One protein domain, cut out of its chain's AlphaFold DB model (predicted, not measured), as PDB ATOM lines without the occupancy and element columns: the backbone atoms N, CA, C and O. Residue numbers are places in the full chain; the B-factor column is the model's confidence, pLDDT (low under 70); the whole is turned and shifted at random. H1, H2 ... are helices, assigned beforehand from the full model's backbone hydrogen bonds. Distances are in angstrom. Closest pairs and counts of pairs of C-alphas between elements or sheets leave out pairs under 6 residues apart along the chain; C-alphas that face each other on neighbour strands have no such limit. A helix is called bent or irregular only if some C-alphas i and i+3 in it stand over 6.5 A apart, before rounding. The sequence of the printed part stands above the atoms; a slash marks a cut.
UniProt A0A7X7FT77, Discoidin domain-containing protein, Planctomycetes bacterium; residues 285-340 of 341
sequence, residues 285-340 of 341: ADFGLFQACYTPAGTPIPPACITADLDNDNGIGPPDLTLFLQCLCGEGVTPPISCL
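What this domain is: This is residues 285 to 340 of the 341 residues of the protein "Discoidin domain-containing protein" of Planctomycetes bacterium (UniProt A0A7X7FT77). Two helices, H1 and H3, run side by side in opposite senses along the long axis, with the short, irregular H2 off to one side and loops beyond both ends. The printed part has 56 residues, with the named helices H1, H2 and H3 in that order and no named strand; the class is all helix, though under half of the residues, 24 of the 56, are in named helices. The whole is compact, radius of gyration of the C-alphas 11.4 A, yet elongated, 33 by 20 by 17 A.

Where its parts are: Find C-alpha 285 at (36.999, -24.325, 39.724), where H1, residues 285 to 292, begins; it runs 11.1 A. H2 is residues 303 to 308, irregular, with C-alphas 304 and 307 7.5 A apart. H3, residues 318 to 327, runs 14.5 A to C-alpha 327 at (28.271, -25.559, 29.728).

How they stand to each other: H1 and H3 are near each other, with 8 pairs of C-alphas within 10 A. H2 is close to but not clearly touching H1, closest C-alphas Phe 290 and Ala 308, 5.7 A, at a steep tilt of 60 degrees, opposite ways. H2 is likewise close to but not clearly touching H3, closest C-alphas Ala 308 and Asp 320, 7.1 A. Every O i to N i+4 pair is within hydrogen-bond range in H1, 5 of 6 in H3 and 0 of 2 in H2, where 1 of 3 O i to N i+3 pairs is.

The domain as a whole: The farthest C-alphas, Gly 298 and Gly 332, are 34.7 A apart. The printed part has no cut, both links are short, residues 328 to 340 hold no named element, and no printed residue is under 70 in pLDDT.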
ATOM      1  N   ALA A 285      37.363 -24.315  38.311       97.00
ATOM      2  CA  ALA A 285      36.999 -24.325  39.724       97.00
ATOM      3  C   ALA A 285      35.761 -25.205  39.935       97.00
ATOM      4  O   ALA A 285      35.819 -26.162  40.720       97.00
ATOM      5  N   ASP A 286      34.729 -25.009  39.113       96.62
ATOM      6  CA  ASP A 286      33.528 -25.841  39.122       96.62
ATOM      7  C   ASP A 286      33.820 -27.299  38.825       96.62
ATOM      8  O   ASP A 286      33.292 -28.206  39.471       96.62
ATOM      9  N   PHE A 287      34.706 -27.557  37.861       96.75
ATOM     10  CA  PHE A 287      35.082 -28.925  37.539       96.75
ATOM     11  C   PHE A 287      35.757 -29.613  38.730       96.75
ATOM     12  O   PHE A 287      35.551 -30.807  38.947       96.75
ATOM     13  N   GLY A 288      36.537 -28.878  39.528       95.75
ATOM     14  CA  GLY A 288      37.124 -29.393  40.765       95.75
ATOM     15  C   GLY A 288      36.061 -29.807  41.787       95.75
ATOM     16  O   GLY A 288      36.179 -30.873  42.400       95.75
ATOM     17  N   LEU A 289      35.000 -29.007  41.924       95.38
ATOM     18  CA  LEU A 289      33.842 -29.314  42.769       95.38
ATOM     19  C   LEU A 289      33.040 -30.508  42.231       95.38
ATOM     20  O   LEU A 289      32.780 -31.457  42.975       95.38
ATOM     21  N   PHE A 290      32.750 -30.533  40.927       95.69
ATOM     22  CA  PHE A 290      32.105 -31.656  40.243       95.69
ATOM     23  C   PHE A 290      32.884 -32.963  40.458       95.69
ATOM     24  O   PHE A 290      32.313 -33.988  40.834       95.69
ATOM     25  N   GLN A 291      34.209 -32.938  40.276       94.50
ATOM     26  CA  GLN A 291      35.072 -34.109  40.448       94.50
ATOM     27  C   GLN A 291      35.052 -34.655  41.876       94.50
ATOM     28  O   GLN A 291      35.051 -35.875  42.056       94.50
ATOM     29  N   ALA A 292      35.020 -33.782  42.885       94.19
ATOM     30  CA  ALA A 292      34.914 -34.196  44.283       94.19
ATOM     31  C   ALA A 292      33.596 -34.936  44.578       94.19
ATOM     32  O   ALA A 292      33.531 -35.741  45.509       94.19
ATOM     33  N   CYS A 293      32.573 -34.683  43.764       93.75
ATOM     34  CA  CYS A 293      31.239 -35.250  43.870       93.75
ATOM     35  C   CYS A 293      30.988 -36.457  42.954       93.75
ATOM     36  O   CYS A 293      29.925 -37.067  43.043       93.75
ATOM     37  N   TYR A 294      31.951 -36.850  42.116       90.81
ATOM     38  CA  TYR A 294      31.806 -37.990  41.211       90.81
ATOM     39  C   TYR A 294      31.597 -39.299  41.992       90.81
ATOM     40  O   TYR A 294      32.460 -39.719  42.769       90.81
ATOM     41  N   THR A 295      30.464 -39.977  41.776       84.31
ATOM     42  CA  THR A 295      30.103 -41.207  42.501       84.31
ATOM     43  C   THR A 295      29.658 -42.338  41.564       84.31
ATOM     44  O   THR A 295      29.067 -42.099  40.514       84.31
ATOM     45  N   PRO A 296      29.919 -43.617  41.904       73.69
ATOM     46  CA  PRO A 296      29.382 -44.743  41.143       73.69
ATOM     47  C   PRO A 296      27.850 -44.788  41.204       73.69
ATOM     48  O   PRO A 296      27.270 -44.571  42.270       73.69
ATOM     49  N   ALA A 297      27.206 -45.170  40.096       72.75
ATOM     50  CA  ALA A 297      25.755 -45.337  40.022       72.75
ATOM     51  C   ALA A 297      25.206 -46.212  41.168       72.75
ATOM     52  O   ALA A 297      25.748 -47.279  41.468       72.75
ATOM     53  N   GLY A 298      24.119 -45.760  41.800       72.81
ATOM     54  CA  GLY A 298      23.493 -46.431  42.946       72.81
ATOM     55  C   GLY A 298      24.095 -46.076  44.312       72.81
ATOM     56  O   GLY A 298      23.655 -46.624  45.326       72.81
ATOM     57  N   THR A 299      25.072 -45.166  44.361       81.62
ATOM     58  CA  THR A 299      25.560 -44.577  45.615       81.62
ATOM     59  C   THR A 299      24.673 -43.390  45.998       81.62
ATOM     60  O   THR A 299      24.407 -42.554  45.140       81.62
ATOM     61  N   PRO A 300      24.225 -43.264  47.259       85.38
ATOM     62  CA  PRO A 300      23.495 -42.078  47.689       85.38
ATOM     63  C   PRO A 300      24.341 -40.814  47.508       85.38
ATOM     64  O   PRO A 300      25.464 -40.749  48.015       85.38
ATOM     65  N   ILE A 301      23.787 -39.809  46.831       88.75
ATOM     66  CA  ILE A 301      24.443 -38.516  46.635       88.75
ATOM     67  C   ILE A 301      24.549 -37.785  47.985       88.75
ATOM     68  O   ILE A 301      23.535 -37.601  48.669       88.75
ATOM     69  N   PRO A 302      25.754 -37.353  48.407       89.50
ATOM     70  CA  PRO A 302      25.902 -36.486  49.569       89.50
ATOM     71  C   PRO A 302      25.121 -35.177  49.382       89.50
ATOM     72  O   PRO A 302      25.155 -34.621  48.288       89.50
ATOM     73  N   PRO A 303      24.500 -34.597  50.429       89.31
ATOM     74  CA  PRO A 303      23.747 -33.347  50.291       89.31
ATOM     75  C   PRO A 303      24.532 -32.185  49.662       89.31
ATOM     76  O   PRO A 303      23.961 -31.395  48.923       89.31
ATOM     77  N   ALA A 304      25.843 -32.108  49.916       89.69
ATOM     78  CA  ALA A 304      26.730 -31.097  49.333       89.69
ATOM     79  C   ALA A 304      27.005 -31.292  47.828       89.69
ATOM     80  O   ALA A 304      27.542 -30.396  47.196       89.69
ATOM     81  N   CYS A 305      26.651 -32.450  47.271       92.25
ATOM     82  CA  CYS A 305      26.894 -32.834  45.883       92.25
ATOM     83  C   CYS A 305      25.616 -32.893  45.042       92.25
ATOM     84  O   CYS A 305      25.672 -33.285  43.883       92.25
ATOM     85  N   ILE A 306      24.461 -32.515  45.601       89.25
ATOM     86  CA  ILE A 306      23.178 -32.552  44.882       89.25
ATOM     87  C   ILE A 306      23.227 -31.690  43.612       89.25
ATOM     88  O   ILE A 306      22.612 -32.041  42.615       89.25
ATOM     89  N   THR A 307      23.984 -30.593  43.616       89.38
ATOM     90  CA  THR A 307      24.151 -29.715  42.449       89.38
ATOM     91  C   THR A 307      24.979 -30.335  41.322       89.38
ATOM     92  O   THR A 307      24.956 -29.802  40.217       89.38
ATOM     93  N   ALA A 308      25.684 -31.442  41.579       93.50
ATOM     94  CA  ALA A 308      26.486 -32.161  40.594       93.50
ATOM     95  C   ALA A 308      25.726 -33.264  39.845       93.50
ATOM     96  O   ALA A 308      26.239 -33.759  38.844       93.50
ATOM     97  N   ASP A 309      24.523 -33.618  40.301       92.31
ATOM     98  CA  ASP A 309      23.571 -34.452  39.559       92.31
ATOM     99  C   ASP A 309      22.809 -33.545  38.581       92.31
ATOM    100  O   ASP A 309      21.847 -32.854  38.926       92.31
ATOM    101  N   LEU A 310      23.342 -33.439  37.365       93.19
ATOM    102  CA  LEU A 310      22.918 -32.476  36.354       93.19
ATOM    103  C   LEU A 310      21.794 -33.020  35.465       93.19
ATOM    104  O   LEU A 310      21.103 -32.222  34.816       93.19
ATOM    105  N   ASP A 311      21.612 -34.342  35.407       91.12
ATOM    106  CA  ASP A 311      20.524 -34.989  34.668       91.12
ATOM    107  C   ASP A 311      19.362 -35.485  35.553       91.12
ATOM    108  O   ASP A 311      18.284 -35.780  35.024       91.12
ATOM    109  N   ASN A 312      19.507 -35.395  36.880       90.12
ATOM    110  CA  ASN A 312      18.552 -35.805  37.914       90.12
ATOM    111  C   ASN A 312      18.284 -37.321  37.934       90.12
ATOM    112  O   ASN A 312      17.153 -37.747  38.212       90.12
ATOM    113  N   ASP A 313      19.290 -38.146  37.632       89.50
ATOM    114  CA  ASP A 313      19.184 -39.609  37.670       89.50
ATOM    115  C   ASP A 313      19.542 -40.237  39.038       89.50
ATOM    116  O   ASP A 313      19.384 -41.449  39.231       89.50
ATOM    117  N   ASN A 314      19.880 -39.409  40.035       87.69
ATOM    118  CA  ASN A 314      20.403 -39.785  41.353       87.69
ATOM    119  C   ASN A 314      21.788 -40.463  41.321       87.69
ATOM    120  O   ASN A 314      22.139 -41.204  42.249       87.69
ATOM    121  N   GLY A 315      22.577 -40.222  40.277       90.00
ATOM    122  CA  GLY A 315      23.998 -40.528  40.166       90.00
ATOM    123  C   GLY A 315      24.806 -39.278  39.808       90.00
ATOM    124  O   GLY A 315      24.257 -38.240  39.476       90.00
ATOM    125  N   ILE A 316      26.135 -39.356  39.949       93.56
ATOM    126  CA  ILE A 316      27.043 -38.295  39.482       93.56
ATOM    127  C   ILE A 316      28.143 -38.968  38.674       93.56
ATOM    128  O   ILE A 316      29.122 -39.473  39.232       93.56
ATOM    129  N   GLY A 317      27.947 -39.040  37.362       92.38
ATOM    130  CA  GLY A 317      28.724 -39.889  36.469       92.38
ATOM    131  C   GLY A 317      28.977 -39.302  35.076       92.38
ATOM    132  O   GLY A 317      28.991 -38.087  34.877       92.38
ATOM    133  N   PRO A 318      29.236 -40.166  34.073       93.75
ATOM    134  CA  PRO A 318      29.487 -39.730  32.700       93.75
ATOM    135  C   PRO A 318      28.341 -38.932  32.042       93.75
ATOM    136  O   PRO A 318      28.655 -38.024  31.263       93.75
ATOM    137  N   PRO A 319      27.046 -39.226  32.302       93.19
ATOM    138  CA  PRO A 319      25.946 -38.382  31.835       93.19
ATOM    139  C   PRO A 319      26.038 -36.941  32.354       93.19
ATOM    140  O   PRO A 319      26.030 -36.010  31.547       93.19
ATOM    141  N   ASP A 320      26.266 -36.752  33.654       94.62
ATOM    142  CA  ASP A 320      26.432 -35.424  34.256       94.62
ATOM    143  C   ASP A 320      27.655 -34.705  33.710       94.62
ATOM    144  O   ASP A 320      27.569 -33.550  33.304       94.62
ATOM    145  N   LEU A 321      28.782 -35.411  33.590       95.50
ATOM    146  CA  LEU A 321      29.996 -34.851  32.999       95.50
ATOM    147  C   LEU A 321      29.746 -34.357  31.568       95.50
ATOM    148  O   LEU A 321      30.277 -33.327  31.158       95.50
ATOM    149  N   THR A 322      28.922 -35.068  30.798       95.88
ATOM    150  CA  THR A 322      28.553 -34.641  29.444       95.88
ATOM    151  C   THR A 322      27.776 -33.327  29.473       95.88
ATOM    152  O   THR A 322      28.024 -32.462  28.636       95.88
ATOM    153  N   LEU A 323      26.862 -33.153  30.431       95.69
ATOM    154  CA  LEU A 323      26.113 -31.910  30.600       95.69
ATOM    155  C   LEU A 323      26.983 -30.767  31.132       95.69
ATOM    156  O   LEU A 323      26.836 -29.641  30.667       95.69
ATOM    157  N   PHE A 324      27.909 -31.053  32.047       96.88
ATOM    158  CA  PHE A 324      28.896 -30.093  32.538       96.88
ATOM    159  C   PHE A 324      29.741 -29.544  31.380       96.88
ATOM    160  O   PHE A 324      29.822 -28.338  31.168       96.88
ATOM    161  N   LEU A 325      30.305 -30.432  30.554       96.62
ATOM    162  CA  LEU A 325      31.151 -30.053  29.417       96.62
ATOM    163  C   LEU A 325      30.402 -29.281  28.321       96.62
ATOM    164  O   LEU A 325      31.038 -28.577  27.542       96.62
ATOM    165  N   GLN A 326      29.072 -29.398  28.238       96.69
ATOM    166  CA  GLN A 326      28.259 -28.563  27.342       96.69
ATOM    167  C   GLN A 326      28.170 -27.107  27.811       96.69
ATOM    168  O   GLN A 326      27.886 -26.232  26.993       96.69
ATOM    169  N   CYS A 327      28.377 -26.869  29.105       97.12
ATOM    170  CA  CYS A 327      28.271 -25.559  29.728       97.12
ATOM    171  C   CYS A 327      29.625 -24.928  30.041       97.12
ATOM    172  O   CYS A 327      29.680 -23.706  30.105       97.12
ATOM    173  N   LEU A 328      30.695 -25.730  30.125       97.19
ATOM    174  CA  LEU A 328      32.070 -25.269  30.301       97.19
ATOM    175  C   LEU A 328      32.433 -24.172  29.286       97.19
ATOM    176  O   LEU A 328      32.517 -24.414  28.077       97.19
ATOM    177  N   CYS A 329      32.688 -22.977  29.800       96.25
ATOM    178  CA  CYS A 329      32.956 -21.762  29.035       96.25
ATOM    179  C   CYS A 329      34.246 -21.053  29.477       96.25
ATOM    180  O   CYS A 329      34.846 -20.355  28.654       96.25
ATOM    181  N   GLY A 330      34.717 -21.317  30.700       95.62
ATOM    182  CA  GLY A 330      35.928 -20.741  31.284       95.62
ATOM    183  C   GLY A 330      35.662 -19.501  32.144       95.62
ATOM    184  O   GLY A 330      34.618 -18.869  32.005       95.62
ATOM    185  N   GLU A 331      36.652 -19.152  32.972       96.38
ATOM    186  CA  GLU A 331      36.598 -18.056  33.953       96.38
ATOM    187  C   GLU A 331      36.154 -16.723  33.323       96.38
ATOM    188  O   GLU A 331      36.716 -16.246  32.326       96.38
ATOM    189  N   GLY A 332      35.144 -16.106  33.927       92.62
ATOM    190  CA  GLY A 332      34.517 -14.850  33.537       92.62
ATOM    191  C   GLY A 332      33.711 -14.904  32.237       92.62
ATOM    192  O   GLY A 332      33.323 -13.849  31.722       92.62
ATOM    193  N   VAL A 333      33.482 -16.087  31.655       95.00
ATOM    194  CA  VAL A 333      32.718 -16.242  30.411       95.00
ATOM    195  C   VAL A 333      31.313 -16.715  30.738       95.00
ATOM    196  O   VAL A 333      31.132 -17.794  31.270       95.00
ATOM    197  N   THR A 334      30.290 -15.959  30.340       90.94
ATOM    198  CA  THR A 334      28.899 -16.382  30.545       90.94
ATOM    199  C   THR A 334      28.570 -17.648  29.732       90.94
ATOM    200  O   THR A 334      28.737 -17.638  28.503       90.94
ATOM    201  N   PRO A 335      28.049 -18.716  30.364       93.12
ATOM    202  CA  PRO A 335      27.633 -19.931  29.679       93.12
ATOM    203  C   PRO A 335      26.537 -19.689  28.629       93.12
ATOM    204  O   PRO A 335      25.761 -18.729  28.714       93.12
ATOM    205  N   PRO A 336      26.390 -20.591  27.641       91.06
ATOM    206  CA  PRO A 336      25.287 -20.525  26.690       91.06
ATOM    207  C   PRO A 336      23.926 -20.543  27.395       91.06
ATOM    208  O   PRO A 336      23.719 -21.280  28.353       91.06
ATOM    209  N   ILE A 337      22.931 -19.833  26.857       87.25
ATOM    210  CA  ILE A 337      21.585 -19.756  27.462       87.25
ATOM    211  C   ILE A 337      20.894 -21.125  27.638       87.25
ATOM    212  O   ILE A 337      20.012 -21.292  28.481       87.25
ATOM    213  N   SER A 338      21.309 -22.137  26.867       90.06
ATOM    214  CA  SER A 338      20.871 -23.526  27.038       90.06
ATOM    215  C   SER A 338      21.239 -24.110  28.406       90.06
ATOM    216  O   SER A 338      20.560 -25.036  28.854       90.06
ATOM    217  N   CYS A 339      22.252 -23.551  29.065       92.75
ATOM    218  CA  CYS A 339      22.774 -23.973  30.355       92.75
ATOM    219  C   CYS A 339      22.052 -23.372  31.555       92.75
ATOM    220  O   CYS A 339      22.299 -23.833  32.657       92.75
ATOM    221  N   LEU A 340      21.146 -22.400  31.404       90.56
ATOM    222  CA  LEU A 340      20.366 -21.924  32.557       90.56
ATOM    223  C   LEU A 340      19.600 -23.087  33.215       90.56
ATOM    224  O   LEU A 340      19.044 -23.927  32.494       90.56
TER     225      LEU A 340